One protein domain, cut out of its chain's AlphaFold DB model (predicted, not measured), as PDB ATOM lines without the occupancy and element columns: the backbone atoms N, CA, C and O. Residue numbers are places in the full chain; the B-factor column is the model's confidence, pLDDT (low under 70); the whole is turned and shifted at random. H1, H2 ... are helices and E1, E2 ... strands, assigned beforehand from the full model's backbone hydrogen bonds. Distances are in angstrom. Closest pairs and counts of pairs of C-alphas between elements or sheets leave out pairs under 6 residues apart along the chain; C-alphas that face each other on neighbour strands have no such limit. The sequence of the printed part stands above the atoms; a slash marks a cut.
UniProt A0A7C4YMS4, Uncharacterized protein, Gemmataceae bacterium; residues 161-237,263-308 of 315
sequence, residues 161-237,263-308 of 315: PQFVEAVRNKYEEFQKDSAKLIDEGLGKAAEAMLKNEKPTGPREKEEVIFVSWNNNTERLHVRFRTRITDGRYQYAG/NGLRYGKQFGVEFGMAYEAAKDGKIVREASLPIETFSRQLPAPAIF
ATOM      1  N   PRO A 161      51.773  29.389 -30.726       98.38
ATOM      2  CA  PRO A 161      51.052  30.642 -30.970       98.38
ATOM      3  C   PRO A 161      49.751  30.438 -31.749       98.38
ATOM      4  O   PRO A 161      48.705  30.969 -31.388       98.38
ATOM      5  N   GLN A 162      49.807  29.611 -32.794       98.44
ATOM      6  CA  GLN A 162      48.676  29.345 -33.686       98.44
ATOM      7  C   GLN A 162      47.589  28.546 -32.976       98.44
ATOM      8  O   GLN A 162      46.403  28.792 -33.178       98.44
ATOM      9  N   PHE A 163      47.985  27.612 -32.112       98.50
ATOM     10  CA  PHE A 163      47.033  26.870 -31.304       98.50
ATOM     11  C   PHE A 163      46.337  27.751 -30.272       98.50
ATOM     12  O   PHE A 163      45.116  27.680 -30.170       98.50
ATOM     13  N   VAL A 164      47.084  28.586 -29.534       98.50
ATOM     14  CA  VAL A 164      46.500  29.516 -28.551       98.50
ATOM     15  C   VAL A 164      45.491  30.446 -29.227       98.50
ATOM     16  O   VAL A 164      44.406  30.653 -28.690       98.50
ATOM     17  N   GLU A 165      45.805  30.936 -30.426       98.44
ATOM     18  CA  GLU A 165      44.882  31.760 -31.207       98.44
ATOM     19  C   GLU A 165      43.643  30.981 -31.673       98.44
ATOM     20  O   GLU A 165      42.516  31.456 -31.545       98.44
ATOM     21  N   ALA A 166      43.810  29.738 -32.131       98.38
ATOM     22  CA  ALA A 166      42.679  28.898 -32.522       98.38
ATOM     23  C   ALA A 166      41.713  28.631 -31.352       98.38
ATOM     24  O   ALA A 166      40.495  28.698 -31.528       98.38
ATOM     25  N   VAL A 167      42.226  28.362 -30.144       98.44
ATOM     26  CA  VAL A 167      41.367  28.154 -28.964       98.44
ATOM     27  C   VAL A 167      40.793  29.454 -28.401       98.44
ATOM     28  O   VAL A 167      39.711  29.418 -27.813       98.44
ATOM     29  N   ARG A 168      41.450  30.602 -28.617       98.62
ATOM     30  CA  ARG A 168      40.866  31.926 -28.352       98.62
ATOM     31  C   ARG A 168      39.639  32.150 -29.227       98.62
ATOM     32  O   ARG A 168      38.582  32.456 -28.692       98.62
ATOM     33  N   ASN A 169      39.747  31.902 -30.529       98.50
ATOM     34  CA  ASN A 169      38.622  32.050 -31.454       98.50
ATOM     35  C   ASN A 169      37.438  31.152 -31.059       98.50
ATOM     36  O   ASN A 169      36.303  31.622 -31.007       98.50
ATOM     37  N   LYS A 170      37.703  29.893 -30.674       98.25
ATOM     38  CA  LYS A 170      36.674  29.006 -30.098       98.25
ATOM     39  C   LYS A 170      36.028  29.589 -28.836       98.25
ATOM     40  O   LYS A 170      34.826  29.454 -28.628       98.25
ATOM     41  N   TYR A 171      36.815  30.217 -27.965       98.25
ATOM     42  CA  TYR A 171      36.291  30.839 -26.750       98.25
ATOM     43  C   TYR A 171      35.433  32.080 -27.038       98.25
ATOM     44  O   TYR A 171      34.412  32.288 -26.383       98.25
ATOM     45  N   GLU A 172      35.810  32.887 -28.026       98.25
ATOM     46  CA  GLU A 172      35.012  34.027 -28.482       98.25
ATOM     47  C   GLU A 172      33.684  33.587 -29.110       98.25
ATOM     48  O   GLU A 172      32.660  34.237 -28.905       98.25
ATOM     49  N   GLU A 173      33.676  32.477 -29.849       98.19
ATOM     50  CA  GLU A 173      32.451  31.852 -30.355       98.19
ATOM     51  C   GLU A 173      31.551  31.394 -29.201       98.19
ATOM     52  O   GLU A 173      30.402  31.821 -29.114       98.19
ATOM     53  N   PHE A 174      32.108  30.676 -28.220       97.25
ATOM     54  CA  PHE A 174      31.387  30.308 -26.998       97.25
ATOM     55  C   PHE A 174      30.793  31.524 -26.261       97.25
ATOM     56  O   PHE A 174      29.666  31.459 -25.764       97.25
ATOM     57  N   GLN A 175      31.524  32.643 -26.185       97.50
ATOM     58  CA  GLN A 175      31.022  33.893 -25.600       97.50
ATOM     59  C   GLN A 175      29.801  34.433 -26.357       97.50
ATOM     60  O   GLN A 175      28.846  34.876 -25.718       97.50
ATOM     61  N   LYS A 176      29.822  34.392 -27.695       97.88
ATOM     62  CA  LYS A 176      28.703  34.830 -28.544       97.88
ATOM     63  C   LYS A 176      27.491  33.918 -28.368       97.88
ATOM     64  O   LYS A 176      26.396  34.420 -28.127       97.88
ATOM     65  N   ASP A 177      27.698  32.606 -28.384       97.50
ATOM     66  CA  ASP A 177      26.634  31.612 -28.202       97.50
ATOM     67  C   ASP A 177      26.002  31.693 -26.805       97.50
ATOM     68  O   ASP A 177      24.803  31.477 -26.623       97.50
ATOM     69  N   SER A 178      26.803  32.070 -25.806       97.19
ATOM     70  CA  SER A 178      26.371  32.216 -24.416       97.19
ATOM     71  C   SER A 178      25.846  33.613 -24.074       97.19
ATOM     72  O   SER A 178      25.459  33.839 -22.926       97.19
ATOM     73  N   ALA A 179      25.809  34.558 -25.023       97.81
ATOM     74  CA  ALA A 179      25.494  35.967 -24.762       97.81
ATOM     75  C   ALA A 179      24.167  36.151 -24.007       97.81
ATOM     76  O   ALA A 179      24.111  36.873 -23.014       97.81
ATOM     77  N   LYS A 180      23.122  35.413 -24.405       97.94
ATOM     78  CA  LYS A 180      21.818  35.451 -23.728       97.94
ATOM     79  C   LYS A 180      21.913  35.014 -22.261       97.94
ATOM     80  O   LYS A 180      21.388  35.695 -21.387       97.94
ATOM     81  N   LEU A 181      22.603  33.907 -21.979       97.50
ATOM     82  CA  LEU A 181      22.777  33.396 -20.612       97.50
ATOM     83  C   LEU A 181      23.629  34.342 -19.755       97.50
ATOM     84  O   LEU A 181      23.383  34.492 -18.558       97.50
ATOM     85  N   ILE A 182      24.621  34.992 -20.368       97.62
ATOM     86  CA  ILE A 182      25.462  36.007 -19.731       97.62
ATOM     87  C   ILE A 182      24.613  37.215 -19.319       97.62
ATOM     88  O   ILE A 182      24.677  37.635 -18.162       97.62
ATOM     89  N   ASP A 183      23.793  37.744 -20.229       97.62
ATOM     90  CA  ASP A 183      22.922  38.889 -19.948       97.62
ATOM     91  C   ASP A 183      21.837  38.546 -18.918       97.62
ATOM     92  O   ASP A 183      21.581  39.338 -18.009       97.62
ATOM     93  N   GLU A 184      21.254  37.344 -18.978       97.81
ATOM     94  CA  GLU A 184      20.330  36.847 -17.951       97.81
ATOM     95  C   GLU A 184      21.004  36.741 -16.575       97.81
ATOM     96  O   GLU A 184      20.425  37.143 -15.562       97.81
ATOM     97  N   GLY A 185      22.235  36.224 -16.518       97.69
ATOM     98  CA  GLY A 185      23.021  36.160 -15.289       97.69
ATOM     99  C   GLY A 185      23.310  37.551 -14.722       97.69
ATOM    100  O   GLY A 185      23.105  37.790 -13.531       97.69
ATOM    101  N   LEU A 186      23.715  38.498 -15.572       97.12
ATOM    102  CA  LEU A 186      23.931  39.890 -15.171       97.12
ATOM    103  C   LEU A 186      22.647  40.546 -14.659       97.12
ATOM    104  O   LEU A 186      22.692  41.223 -13.633       97.12
ATOM    105  N   GLY A 187      21.512  40.315 -15.324       96.81
ATOM    106  CA  GLY A 187      20.202  40.803 -14.891       96.81
ATOM    107  C   GLY A 187      19.818  40.285 -13.504       96.81
ATOM    108  O   GLY A 187      19.483  41.078 -12.627       96.81
ATOM    109  N   LYS A 188      19.973  38.975 -13.263       97.06
ATOM    110  CA  LYS A 188      19.730  38.356 -11.946       97.06
ATOM    111  C   LYS A 188      20.641  38.929 -10.861       97.06
ATOM    112  O   LYS A 188      20.191  39.219  -9.754       97.06
ATOM    113  N   ALA A 189      21.923  39.118 -11.173       97.25
ATOM    114  CA  ALA A 189      22.887  39.704 -10.247       97.25
ATOM    115  C   ALA A 189      22.550  41.173  -9.920       97.25
ATOM    116  O   ALA A 189      22.665  41.593  -8.764       97.25
ATOM    117  N   ALA A 190      22.096  41.938 -10.919       97.00
ATOM    118  CA  ALA A 190      21.648  43.317 -10.763       97.00
ATOM    119  C   ALA A 190      20.399  43.406  -9.879       97.00
ATOM    120  O   ALA A 190      20.399  44.161  -8.911       97.00
ATOM    121  N   GLU A 191      19.368  42.609 -10.166       96.56
ATOM    122  CA  GLU A 191      18.118  42.575  -9.401       96.56
ATOM    123  C   GLU A 191      18.381  42.245  -7.925       96.56
ATOM    124  O   GLU A 191      17.945  42.975  -7.030       96.56
ATOM    125  N   ALA A 192      19.193  41.215  -7.665       96.62
ATOM    126  CA  ALA A 192      19.550  40.800  -6.312       96.62
ATOM    127  C   ALA A 192      20.300  41.893  -5.523       96.62
ATOM    128  O   ALA A 192      20.080  42.056  -4.321       96.62
ATOM    129  N   MET A 193      21.189  42.650  -6.177       96.62
ATOM    130  CA  MET A 193      22.064  43.617  -5.502       96.62
ATOM    131  C   MET A 193      21.476  45.039  -5.433       96.62
ATOM    132  O   MET A 193      21.637  45.758  -4.434       96.62
ATOM    133  N   LEU A 194      20.808  45.477  -6.500       95.56
ATOM    134  CA  LEU A 194      20.328  46.845  -6.683       95.56
ATOM    135  C   LEU A 194      18.832  47.015  -6.399       95.56
ATOM    136  O   LEU A 194      18.412  48.140  -6.124       95.56
ATOM    137  N   LYS A 195      18.036  45.938  -6.396       93.56
ATOM    138  CA  LYS A 195      16.568  46.004  -6.323       93.56
ATOM    139  C   LYS A 195      16.018  46.880  -7.461       93.56
ATOM    140  O   LYS A 195      16.069  46.481  -8.613       93.56
ATOM    141  N   ASN A 196      15.575  48.099  -7.147       92.12
ATOM    142  CA  ASN A 196      15.002  49.057  -8.102       92.12
ATOM    143  C   ASN A 196      15.993  50.151  -8.539       92.12
ATOM    144  O   ASN A 196      15.623  51.101  -9.228       92.12
ATOM    145  N   GLU A 197      17.241  50.078  -8.082       93.81
ATOM    146  CA  GLU A 197      18.268  51.057  -8.416       93.81
ATOM    147  C   GLU A 197      18.930  50.719  -9.757       93.81
ATOM    148  O   GLU A 197      19.117  49.552 -10.096       93.81
ATOM    149  N   LYS A 198      19.329  51.742 -10.519       93.56
ATOM    150  CA  LYS A 198      20.076  51.550 -11.771       93.56
ATOM    151  C   LYS A 198      21.588  51.492 -11.500       93.56
ATOM    152  O   LYS A 198      22.058  52.213 -10.612       93.56
ATOM    153  N   PRO A 199      22.355  50.679 -12.251       93.38
ATOM    154  CA  PRO A 199      23.812  50.767 -12.241       93.38
ATOM    155  C   PRO A 199      24.266  52.157 -12.711       93.38
ATOM    156  O   PRO A 199      23.573  52.827 -13.478       93.38
ATOM    157  N   THR A 200      25.413  52.608 -12.209       90.06
ATOM    158  CA  THR A 200      25.978  53.944 -12.481       90.06
ATOM    159  C   THR A 200      27.386  53.885 -13.077       90.06
ATOM    160  O   THR A 200      27.937  54.925 -13.428       90.06
ATOM    161  N   GLY A 201      27.991  52.694 -13.160       80.00
ATOM    162  CA  GLY A 201      29.325  52.474 -13.714       80.00
ATOM    163  C   GLY A 201      29.333  51.973 -15.154       80.00
ATOM    164  O   GLY A 201      28.309  51.502 -15.644       80.00
ATOM    165  N   PRO A 202      30.495  52.026 -15.828       85.06
ATOM    166  CA  PRO A 202      30.688  51.242 -17.035       85.06
ATOM    167  C   PRO A 202      30.688  49.751 -16.682       85.06
ATOM    168  O   PRO A 202      31.240  49.343 -15.656       85.06
ATOM    169  N   ARG A 203      30.115  48.938 -17.570       92.44
ATOM    170  CA  ARG A 203      30.315  47.490 -17.556       92.44
ATOM    171  C   ARG A 203      31.772  47.203 -17.925       92.44
ATOM    172  O   ARG A 203      32.225  47.626 -18.987       92.44
ATOM    173  N   GLU A 204      32.501  46.488 -17.075       94.31
ATOM    174  CA  GLU A 204      33.897  46.114 -17.328       94.31
ATOM    175  C   GLU A 204      33.982  44.625 -17.674       94.31
ATOM    176  O   GLU A 204      33.280  43.796 -17.094       94.31
ATOM    177  N   LYS A 205      34.855  44.278 -18.623       96.06
ATOM    178  CA  LYS A 205      35.191  42.892 -18.965       96.06
ATOM    179  C   LYS A 205      36.655  42.657 -18.610       96.06
ATOM    180  O   LYS A 205      37.535  43.324 -19.147       96.06
ATOM    181  N   GLU A 206      36.906  41.701 -17.729       96.56
ATOM    182  CA  GLU A 206      38.238  41.191 -17.418       96.56
ATOM    183  C   GLU A 206      38.360  39.789 -18.014       96.56
ATOM    184  O   GLU A 206      37.610  38.885 -17.639       96.56
ATOM    185  N   GLU A 207      39.295  39.603 -18.940       96.94
ATOM    186  CA  GLU A 207      39.599  38.301 -19.529       96.94
ATOM    187  C   GLU A 207      41.013  37.874 -19.147       96.94
ATOM    188  O   GLU A 207      41.969  38.645 -19.227       96.94
ATOM    189  N   VAL A 208      41.135  36.626 -18.712       96.69
ATOM    190  CA  VAL A 208      42.380  36.043 -18.228       96.69
ATOM    191  C   VAL A 208      42.641  34.744 -18.968       96.69
ATOM    192  O   VAL A 208      41.765  33.880 -19.048       96.69
ATOM    193  N   ILE A 209      43.874  34.598 -19.458       97.88
ATOM    194  CA  ILE A 209      44.333  33.410 -20.173       97.88
ATOM    195  C   ILE A 209      45.478  32.779 -19.401       97.88
ATOM    196  O   ILE A 209      46.532  33.386 -19.191       97.88
ATOM    197  N   PHE A 210      45.261  31.537 -18.991       97.88
ATOM    198  CA  PHE A 210      46.262  30.711 -18.346       97.88
ATOM    199  C   PHE A 210      46.740  29.624 -19.309       97.88
ATOM    200  O   PHE A 210      45.936  28.817 -19.771       97.88
ATOM    201  N   VAL A 211      48.041  29.587 -19.588       98.31
ATOM    202  CA  VAL A 211      48.673  28.609 -20.481       98.31
ATOM    203  C   VAL A 211      49.786  27.898 -19.722       98.31
ATOM    204  O   VAL A 211      50.648  28.545 -19.137       98.31
ATOM    205  N   SER A 212      49.783  26.565 -19.708       98.06
ATOM    206  CA  SER A 212      50.802  25.778 -19.006       98.06
ATOM    207  C   SER A 212      51.005  24.416 -19.658       98.06
ATOM    208  O   SER A 212      50.059  23.821 -20.169       98.06
ATOM    209  N   TRP A 213      52.229  23.898 -19.603       98.31
ATOM    210  CA  TRP A 213      52.545  22.533 -20.020       98.31
ATOM    211  C   TRP A 213      52.593  21.595 -18.815       98.31
ATOM    212  O   TRP A 213      53.321  21.862 -17.861       98.31
ATOM    213  N   ASN A 214      51.864  20.485 -18.850       97.69
ATOM    214  CA  ASN A 214      51.925  19.449 -17.827       97.69
ATOM    215  C   ASN A 214      52.914  18.351 -18.241       97.69
ATOM    216  O   ASN A 214      52.642  17.593 -19.166       97.69
ATOM    217  N   ASN A 215      54.042  18.243 -17.537       97.50
ATOM    218  CA  ASN A 215      55.096  17.270 -17.841       97.50
ATOM    219  C   ASN A 215      54.693  15.821 -17.525       97.50
ATOM    220  O   ASN A 215      55.233  14.909 -18.137       97.50
ATOM    221  N   ASN A 216      53.740  15.593 -16.614       96.44
ATOM    222  CA  ASN A 216      53.324  14.236 -16.241       96.44
ATOM    223  C   ASN A 216      52.378  13.625 -17.277       96.44
ATOM    224  O   ASN A 216      52.441  12.432 -17.550       96.44
ATOM    225  N   THR A 217      51.471  14.436 -17.822       97.38
ATOM    226  CA  THR A 217      50.511  13.992 -18.843       97.38
ATOM    227  C   THR A 217      50.968  14.308 -20.259       97.38
ATOM    228  O   THR A 217      50.335  13.856 -21.208       97.38
ATOM    229  N   GLU A 218      52.035  15.096 -20.394       97.81
ATOM    230  CA  GLU A 218      52.525  15.655 -21.651       97.81
ATOM    231  C   GLU A 218      51.425  16.373 -22.443       97.81
ATOM    232  O   GLU A 218      51.244  16.169 -23.648       97.81
ATOM    233  N   ARG A 219      50.657  17.204 -21.731       98.12
ATOM    234  CA  ARG A 219      49.539  17.967 -22.290       98.12
ATOM    235  C   ARG A 219      49.728  19.456 -22.092       98.12
ATOM    236  O   ARG A 219      50.153  19.913 -21.030       98.12
ATOM    237  N   LEU A 220      49.314  20.212 -23.098       98.56
ATOM    238  CA  LEU A 220      49.128  21.647 -22.991       98.56
ATOM    239  C   LEU A 220      47.767  21.924 -22.357       98.56
ATOM    240  O   LEU A 220      46.760  21.372 -22.793       98.56
ATOM    241  N   HIS A 221      47.728  22.793 -21.355       98.06
ATOM    242  CA  HIS A 221      46.499  23.300 -20.757       98.06
ATOM    243  C   HIS A 221      46.343  24.777 -21.123       98.06
ATOM    244  O   HIS A 221      47.236  25.576 -20.832       98.06
ATOM    245  N   VAL A 222      45.200  25.143 -21.703       98.31
ATOM    246  CA  VAL A 222      44.816  26.535 -21.974       98.31
ATOM    247  C   VAL A 222      43.479  26.807 -21.306       98.31
ATOM    248  O   VAL A 222      42.520  26.072 -21.526       98.31
ATOM    249  N   ARG A 223      43.397  27.840 -20.471       98.12
ATOM    250  CA  ARG A 223      42.177  28.186 -19.735       98.12
ATOM    251  C   ARG A 223      41.852  29.655 -19.918       98.12
ATOM    252  O   ARG A 223      42.703  30.507 -19.679       98.12
ATOM    253  N   PHE A 224      40.612  29.923 -20.285       98.12
ATOM    254  CA  PHE A 224      40.046  31.249 -20.439       98.12
ATOM    255  C   PHE A 224      39.048  31.485 -19.319       98.12
ATOM    256  O   PHE A 224      38.101  30.713 -19.166       98.12
ATOM    257  N   ARG A 225      39.238  32.554 -18.550       97.75
ATOM    258  CA  ARG A 225      38.273  33.015 -17.551       97.75
ATOM    259  C   ARG A 225      37.859  34.433 -17.899       97.75
ATOM    260  O   ARG A 225      38.717  35.307 -17.985       97.75
ATOM    261  N   THR A 226      36.560  34.663 -18.028       98.31
ATOM    262  CA  THR A 226      35.992  36.000 -18.178       98.31
ATOM    263  C   THR A 226      35.182  36.352 -16.953       98.31
ATOM    264  O   THR A 226      34.365  35.564 -16.473       98.31
ATOM    265  N   ARG A 227      35.389  37.575 -16.478       97.88
ATOM    266  CA  ARG A 227      34.568  38.216 -15.469       97.88
ATOM    267  C   ARG A 227      33.978  39.484 -16.066       97.88
ATOM    268  O   ARG A 227      34.717  40.350 -16.524       97.88
ATOM    269  N   ILE A 228      32.655  39.588 -16.060       97.88
ATOM    270  CA  ILE A 228      31.954  40.811 -16.453       97.88
ATOM    271  C   ILE A 228      31.409  41.443 -15.185       97.88
ATOM    272  O   ILE A 228      30.694  40.783 -14.430       97.88
ATOM    273  N   THR A 229      31.777  42.691 -14.925       97.38
ATOM    274  CA  THR A 229      31.394  43.425 -13.721       97.38
ATOM    275  C   THR A 229      30.558  44.638 -14.096       97.38
ATOM    276  O   THR A 229      30.752  45.264 -15.136       97.38
ATOM    277  N   ASP A 230      29.609  44.963 -13.233       96.31
ATOM    278  CA  ASP A 230      28.794  46.167 -13.306       96.31
ATOM    279  C   ASP A 230      28.480  46.605 -11.868       96.31
ATOM    280  O   ASP A 230      28.756  45.891 -10.888       96.31
ATOM    281  N   GLY A 231      27.942  47.801 -11.692       94.94
ATOM    282  CA  GLY A 231      27.677  48.281 -10.355       94.94
ATOM    283  C   GLY A 231      27.046  49.649 -10.259       94.94
ATOM    284  O   GLY A 231      27.060  50.477 -11.172       94.94
ATOM    285  N   ARG A 232      26.528  49.900  -9.060       94.31
ATOM    286  CA  ARG A 232      26.203  51.240  -8.597       94.31
ATOM    287  C   ARG A 232      27.383  51.753  -7.785       94.31
ATOM    288  O   ARG A 232      27.495  51.479  -6.585       94.31
ATOM    289  N   TYR A 233      28.262  52.476  -8.463       91.50
ATOM    290  CA  TYR A 233      29.450  53.064  -7.867       91.50
ATOM    291  C   TYR A 233      29.211  54.506  -7.440       91.50
ATOM    292  O   TYR A 233      28.496  55.273  -8.090       91.50
ATOM    293  N   GLN A 234      29.868  54.860  -6.346       88.31
ATOM    294  CA  GLN A 234      30.179  56.223  -5.964       88.31
ATOM    295  C   GLN A 234      31.690  56.411  -6.105       88.31
ATOM    296  O   GLN A 234      32.475  55.480  -5.895       88.31
ATOM    297  N   TYR A 235      32.083  57.620  -6.478       84.19
ATOM    298  CA  TYR A 235      33.477  58.004  -6.618       84.19
ATOM    299  C   TYR A 235      33.806  59.012  -5.532       84.19
ATOM    300  O   TYR A 235      33.033  59.937  -5.281       84.19
ATOM    301  N   ALA A 236      34.965  58.842  -4.904       75.06
ATOM    302  CA  ALA A 236      35.544  59.818  -3.992       75.06
ATOM    303  C   ALA A 236      36.031  61.060  -4.771       75.06
ATOM    304  O   ALA A 236      37.228  61.314  -4.868       75.06
ATOM    305  N   GLY A 237      35.112  61.786  -5.415       55.81
ATOM    306  CA  GLY A 237      35.419  62.907  -6.302       55.81
ATOM    307  C   GLY A 237      36.128  64.044  -5.566       55.81
ATOM    308  O   GLY A 237      35.605  64.575  -4.592       55.81
ATOM    309  N   ASN A 263      39.482  58.380 -11.936       55.72
ATOM    310  CA  ASN A 263      38.241  58.717 -11.229       55.72
ATOM    311  C   ASN A 263      38.329  58.528  -9.695       55.72
ATOM    312  O   ASN A 263      37.304  58.519  -9.014       55.72
ATOM    313  N   GLY A 264      39.532  58.347  -9.134       67.81
ATOM    314  CA  GLY A 264      39.725  58.072  -7.705       67.81
ATOM    315  C   GLY A 264      39.306  56.658  -7.273       67.81
ATOM    316  O   GLY A 264      39.092  55.766  -8.096       67.81
ATOM    317  N   LEU A 265      39.222  56.427  -5.958       79.56
ATOM    318  CA  LEU A 265      38.769  55.149  -5.395       79.56
ATOM    319  C   LEU A 265      37.248  55.001  -5.562       79.56
ATOM    320  O   LEU A 265      36.480  55.825  -5.059       79.56
ATOM    321  N   ARG A 266      36.822  53.924  -6.236       87.25
ATOM    322  CA  ARG A 266      35.408  53.540  -6.350       87.25
ATOM    323  C   ARG A 266      34.947  52.741  -5.135       87.25
ATOM    324  O   ARG A 266      35.658  51.853  -4.665       87.25
ATOM    325  N   TYR A 267      33.731  53.008  -4.680       91.81
ATOM    326  CA  TYR A 267      33.046  52.229  -3.649       91.81
ATOM    327  C   TYR A 267      31.557  52.085  -3.985       91.81
ATOM    328  O   TYR A 267      31.070  52.703  -4.930       91.81
ATOM    329  N   GLY A 268      30.823  51.246  -3.253       94.19
ATOM    330  CA  GLY A 268      29.405  50.983  -3.517       94.19
ATOM    331  C   GLY A 268      29.111  49.521  -3.839       94.19
ATOM    332  O   GLY A 268      29.765  48.619  -3.324       94.19
ATOM    333  N   LYS A 269      28.091  49.274  -4.657       96.31
ATOM    334  CA  LYS A 269      27.601  47.921  -4.939       96.31
ATOM    335  C   LYS A 269      28.160  47.426  -6.266       96.31
ATOM    336  O   LYS A 269      27.889  48.034  -7.296       96.31
ATOM    337  N   GLN A 270      28.889  46.316  -6.242       96.69
ATOM    338  CA  GLN A 270      29.380  45.626  -7.430       96.69
ATOM    339  C   GLN A 270      28.659  44.290  -7.582       96.69
ATOM    340  O   GLN A 270      28.457  43.569  -6.607       96.69
ATOM    341  N   PHE A 271      28.318  43.934  -8.808       97.56
ATOM    342  CA  PHE A 271      27.816  42.617  -9.167       97.56
ATOM    343  C   PHE A 271      28.375  42.213 -10.528       97.56
ATOM    344  O   PHE A 271      29.105  42.974 -11.166       97.56
ATOM    345  N   GLY A 272      28.112  40.986 -10.948       98.00
ATOM    346  CA  GLY A 272      28.593  40.523 -12.232       98.00
ATOM    347  C   GLY A 272      28.401  39.037 -12.442       98.00
ATOM    348  O   GLY A 272      27.758  38.362 -11.637       98.00
ATOM    349  N   VAL A 273      29.010  38.541 -13.512       98.31
ATOM    350  CA  VAL A 273      29.089  37.115 -13.827       98.31
ATOM    351  C   VAL A 273      30.528  36.688 -14.072       98.31
ATOM    352  O   VAL A 273      31.356  37.476 -14.536       98.31
ATOM    353  N   GLU A 274      30.821  35.432 -13.765       97.81
ATOM    354  CA  GLU A 274      32.090  34.780 -14.073       97.81
ATOM    355  C   GLU A 274      31.831  33.460 -14.800       97.81
ATOM    356  O   GLU A 274      30.946  32.700 -14.409       97.81
ATOM    357  N   PHE A 275      32.599  33.202 -15.858       98.12
ATOM    358  CA  PHE A 275      32.494  32.002 -16.688       98.12
ATOM    359  C   PHE A 275      33.797  31.756 -17.462       98.12
ATOM    360  O   PHE A 275      34.702  32.595 -17.473       98.12
ATOM    361  N   GLY A 276      33.924  30.614 -18.137       97.81
ATOM    362  CA  GLY A 276      35.175  30.268 -18.810       97.81
ATOM    363  C   GLY A 276      35.167  28.942 -19.558       97.81
ATOM    364  O   GLY A 276      34.224  28.164 -19.451       97.81
ATOM    365  N   MET A 277      36.251  28.686 -20.287       98.00
ATOM    366  CA  MET A 277      36.513  27.429 -20.993       98.00
ATOM    367  C   MET A 277      37.947  26.968 -20.747       98.00
ATOM    368  O   MET A 277      38.875  27.776 -20.708       98.00
ATOM    369  N   ALA A 278      38.138  25.667 -20.583       97.62
ATOM    370  CA  ALA A 278      39.433  25.023 -20.451       97.62
ATOM    371  C   ALA A 278      39.604  23.973 -21.549       97.62
ATOM    372  O   ALA A 278      38.730  23.138 -21.772       97.62
ATOM    373  N   TYR A 279      40.765  24.007 -22.188       97.62
ATOM    374  CA  TYR A 279      41.175  23.104 -23.249       97.62
ATOM    375  C   TYR A 279      42.437  22.364 -22.808       97.62
ATOM    376  O   TYR A 279      43.396  22.981 -22.334       97.62
ATOM    377  N   GLU A 280      42.456  21.044 -22.982       97.69
ATOM    378  CA  GLU A 280      43.687  20.255 -22.933       97.69
ATOM    379  C   GLU A 280      44.017  19.751 -24.334       97.69
ATOM    380  O   GLU A 280      43.151  19.188 -25.007       97.69
ATOM    381  N   ALA A 281      45.271  19.899 -24.753       98.12
ATOM    382  CA  ALA A 281      45.755  19.400 -26.033       98.12
ATOM    383  C   ALA A 281      46.962  18.475 -25.880       98.12
ATOM    384  O   ALA A 281      47.798  18.648 -24.990       98.12
ATOM    385  N   ALA A 282      47.043  17.486 -26.768       98.25
ATOM    386  CA  ALA A 282      48.203  16.618 -26.913       98.25
ATOM    387  C   ALA A 282      49.371  17.341 -27.619       98.25
ATOM    388  O   ALA A 282      49.222  18.453 -28.130       98.25
ATOM    389  N   LYS A 283      50.542  16.687 -27.684       97.75
ATOM    390  CA  LYS A 283      51.760  17.189 -28.359       97.75
ATOM    391  C   LYS A 283      51.560  17.567 -29.830       97.75
ATOM    392  O   LYS A 283      52.287  18.412 -30.346       97.75
ATOM    393  N   ASP A 284      50.611  16.924 -30.508       97.81
ATOM    394  CA  ASP A 284      50.276  17.178 -31.913       97.81
ATOM    395  C   ASP A 284      49.272  18.331 -32.095       97.81
ATOM    396  O   ASP A 284      48.936  18.678 -33.225       97.81
ATOM    397  N   GLY A 285      48.803  18.942 -31.002       97.38
ATOM    398  CA  GLY A 285      47.840  20.039 -31.028       97.38
ATOM    399  C   GLY A 285      46.379  19.611 -31.037       97.38
ATOM    400  O   GLY A 285      45.504  20.475 -31.036       97.38
ATOM    401  N   LYS A 286      46.072  18.308 -31.024       97.94
ATOM    402  CA  LYS A 286      44.679  17.858 -30.941       97.94
ATOM    403  C   LYS A 286      44.125  18.118 -29.551       97.94
ATOM    404  O   LYS A 286      44.716  17.703 -28.552       97.94
ATOM    405  N   ILE A 287      42.966  18.769 -29.497       97.88
ATOM    406  CA  ILE A 287      42.217  18.963 -28.257       97.88
ATOM    407  C   ILE A 287      41.676  17.601 -27.820       97.88
ATOM    408  O   ILE A 287      40.910  16.962 -28.537       97.88
ATOM    409  N   VAL A 288      42.108  17.151 -26.647       97.38
ATOM    410  CA  VAL A 288      41.745  15.856 -26.054       97.38
ATOM    411  C   VAL A 288      40.712  15.997 -24.942       97.38
ATOM    412  O   VAL A 288      40.105  15.004 -24.543       97.38
ATOM    413  N   ARG A 289      40.517  17.212 -24.422       96.31
ATOM    414  CA  ARG A 289      39.514  17.513 -23.402       96.31
ATOM    415  C   ARG A 289      39.073  18.964 -23.500       96.31
ATOM    416  O   ARG A 289      39.906  19.857 -23.650       96.31
ATOM    417  N   GLU A 290      37.773  19.169 -23.340       96.69
ATOM    418  CA  GLU A 290      37.144  20.478 -23.204       96.69
ATOM    419  C   GLU A 290      36.319  20.487 -21.915       96.69
ATOM    420  O   GLU A 290      35.692  19.489 -21.551       96.69
ATOM    421  N   ALA A 291      36.351  21.599 -21.192       95.81
ATOM    422  CA  ALA A 291      35.628  21.763 -19.943       95.81
ATOM    423  C   ALA A 291      35.155  23.206 -19.782       95.81
ATOM    424  O   ALA A 291      35.890  24.144 -20.088       95.81
ATOM    425  N   SER A 292      33.945  23.389 -19.266       95.81
ATOM    426  CA  SER A 292      33.361  24.710 -19.033       95.81
ATOM    427  C   SER A 292      33.467  25.109 -17.562       95.81
ATOM    428  O   SER A 292      33.266  24.283 -16.668       95.81
ATOM    429  N   LEU A 293      33.715  26.393 -17.313       96.75
ATOM    430  CA  LEU A 293      33.400  27.059 -16.052       96.75
ATOM    431  C   LEU A 293      32.004  27.683 -16.205       96.75
ATOM    432  O   LEU A 293      31.868  28.645 -16.971       96.75
ATOM    433  N   PRO A 294      30.975  27.143 -15.524       95.94
ATOM    434  CA  PRO A 294      29.605  27.616 -15.656       95.94
ATOM    435  C   PRO A 294      29.471  29.097 -15.321       95.94
ATOM    436  O   PRO A 294      30.194  29.618 -14.465       95.94
ATOM    437  N   ILE A 295      28.502  29.744 -15.972       97.00
ATOM    438  CA  ILE A 295      28.118  31.121 -15.674       97.00
ATOM    439  C   ILE A 295      27.550  31.165 -14.262       97.00
ATOM    440  O   ILE A 295      26.482  30.617 -13.994       97.00
ATOM    441  N   GLU A 296      28.248  31.857 -13.370       97.50
ATOM    442  CA  GLU A 296      27.740  32.157 -12.039       97.50
ATOM    443  C   GLU A 296      27.766  33.646 -11.761       97.50
ATOM    444  O   GLU A 296      28.692  34.371 -12.128       97.50
ATOM    445  N   THR A 297      26.722  34.089 -11.075       97.88
ATOM    446  CA  THR A 297      26.585  35.457 -10.605       97.88
ATOM    447  C   THR A 297      27.399  35.665  -9.339       97.88
ATOM    448  O   THR A 297      27.412  34.807  -8.458       97.88
ATOM    449  N   PHE A 298      27.992  36.842  -9.182       97.50
ATOM    450  CA  PHE A 298      28.580  37.270  -7.918       97.50
ATOM    451  C   PHE A 298      28.112  38.682  -7.567       97.50
ATOM    452  O   PHE A 298      27.745  39.476  -8.433       97.50
ATOM    453  N   SER A 299      28.191  39.020  -6.285       96.88
ATOM    454  CA  SER A 299      28.002  40.380  -5.793       96.88
ATOM    455  C   SER A 299      28.988  40.685  -4.670       96.88
ATOM    456  O   SER A 299      29.502  39.793  -3.995       96.88
ATOM    457  N   ARG A 300      29.331  41.963  -4.518       96.88
ATOM    458  CA  ARG A 300      30.250  42.452  -3.495       96.88
ATOM    459  C   ARG A 300      29.914  43.896  -3.143       96.88
ATOM    460  O   ARG A 300      29.768  44.741  -4.023       96.88
ATOM    461  N   GLN A 301      29.882  44.196  -1.850       96.31
ATOM    462  CA  GLN A 301      29.952  45.574  -1.380       96.31
ATOM    463  C   GLN A 301      31.417  46.025  -1.393       96.31
ATOM    464  O   GLN A 301      32.272  45.434  -0.730       96.31
ATOM    465  N   LEU A 302      31.712  47.068  -2.158       93.69
ATOM    466  CA  LEU A 302      32.976  47.785  -2.098       93.69
ATOM    467  C   LEU A 302      32.891  48.793  -0.940       93.69
ATOM    468  O   LEU A 302      32.013  49.666  -0.970       93.69
ATOM    469  N   PRO A 303      33.741  48.664   0.094       92.31
ATOM    470  CA  PRO A 303      33.700  49.555   1.245       92.31
ATOM    471  C   PRO A 303      34.077  50.980   0.838       92.31
ATOM    472  O   PRO A 303      34.931  51.181  -0.029       92.31
ATOM    473  N   ALA A 304      33.445  51.967   1.474       88.94
ATOM    474  CA  ALA A 304      33.883  53.351   1.361       88.94
ATOM    475  C   ALA A 304      35.307  53.501   1.934       88.94
ATOM    476  O   ALA A 304      35.652  52.817   2.903       88.94
ATOM    477  N   PRO A 305      36.150  54.375   1.362       83.69
ATOM    478  CA  PRO A 305      37.435  54.715   1.963       83.69
ATOM    479  C   PRO A 305      37.273  55.216   3.407       83.69
ATOM    480  O   PRO A 305      36.450  56.090   3.669       83.69
ATOM    481  N   ALA A 306      38.112  54.731   4.329       84.38
ATOM    482  CA  ALA A 306      38.037  55.061   5.760       84.38
ATOM    483  C   ALA A 306      38.148  56.569   6.076       84.38
ATOM    484  O   ALA A 306      37.775  57.011   7.160       84.38
ATOM    485  N   ILE A 307      38.650  57.380   5.136       79.00
ATOM    486  CA  ILE A 307      38.703  58.840   5.276       79.00
ATOM    487  C   ILE A 307      37.306  59.470   5.395       79.00
ATOM    488  O   ILE A 307      37.168  60.503   6.044       79.00
ATOM    489  N   PHE A 308      36.269  58.829   4.843       73.31
ATOM    490  CA  PHE A 308      34.890  59.311   4.937       73.31
ATOM    491  C   PHE A 308      34.244  59.049   6.305       73.31
ATOM    492  O   PHE A 308      33.306  59.753   6.669       73.31
TER     493      PHE A 308
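What this domain is: This is residues 161 to 237 and 263 to 308 of the 315 residues of an uncharacterized protein of Gemmataceae bacterium (UniProt A0A7C4YMS4). A long, twisted sheet of four antiparallel strands, E1 to E4, makes a wall whose one face is covered by two helices, H1 and H2, set one after the other with a corner at Ser 178; no named element covers the other face. H1 crosses the sheet slantwise, while H2 runs roughly along E3 near the end where E2, E3 and E4 bend. The printed part has 123 residues, with two named helices and then four named strands in the order H1, H2, E1, E2, E3, E4, and its class is mixed, helices and strands. The sheet's order is E1, E2, E3, E4. The whole is loose, with a radius of gyration of the C-alphas of 18.1 A, and elongated, spanning 57 by 32 by 22 A.

How they stand to each other: In the sheet, E2, residues 219 to 235, and E3, residues 266 to 281, are the inner strands, antiparallel at 168 degrees, with N 226 and O 275 2.8 A apart, within hydrogen-bond range. E1, residues 204 to 214, is an edge strand and forms a hairpin with E2, with N 208 and O 225 at 2.8 A. E4, residues 287 to 302, is the other edge strand and forms a hairpin with E3, with N 272 and O 298 at 3.0 A. E1 and E4 are apart. E2 bends by 78 degrees at residue 232, E3 by 93 degrees at residue 269 and E4 by 55 degrees at residue 299. H2, residues 179 to 194, is on the sheet at a height of 7.8 A, over E3; it runs along the strands, but only just, at 28 degrees to E3 on the local plane. Its closest C-alphas to E3 are those of Leu 186 and Gly 272, 5.5 A apart. H1, residues 161 to 177, is on the sheet at a height of 9.5 A, over E2 and E3, slantwise to the strands at 56 degrees to E3 on the local plane. Its closest C-alphas to E3 are those of Tyr 171 and Met 277, 6.7 A apart. H1 and H2 meet only through their link, and together they make two layers with the sheet, helices on one face. In both helices every O i to N i+4 pair is within hydrogen-bond range.

Where its parts are: From first to last C-alpha, E2 measures 45.9 A, E3 40.7 A, E4 40.0 A, E1 32.2 A, H1 24.6 A and H2 21.7 A. H1 begins at C-alpha 161 (51.052, 30.642, -30.970), E2 at C-alpha 219 (49.539, 17.967, -22.290), and E4 ends at C-alpha 302 (32.976, 47.785, -2.098).

The domain as a whole: The two C-alphas farthest apart, those of Asp 284 and Phe 308, are 58.1 A from each other. Residues 238 to 262 are not printed, and C-alphas 237 and 263 are 7.1 A apart across this cut, which lies in the link from E2 to E3. Of the links that are printed whole, H2 to E1 is short and the others are tight. The mean pLDDT of the printed part is 94.6, and residues 237, 263 and 264 are under 70.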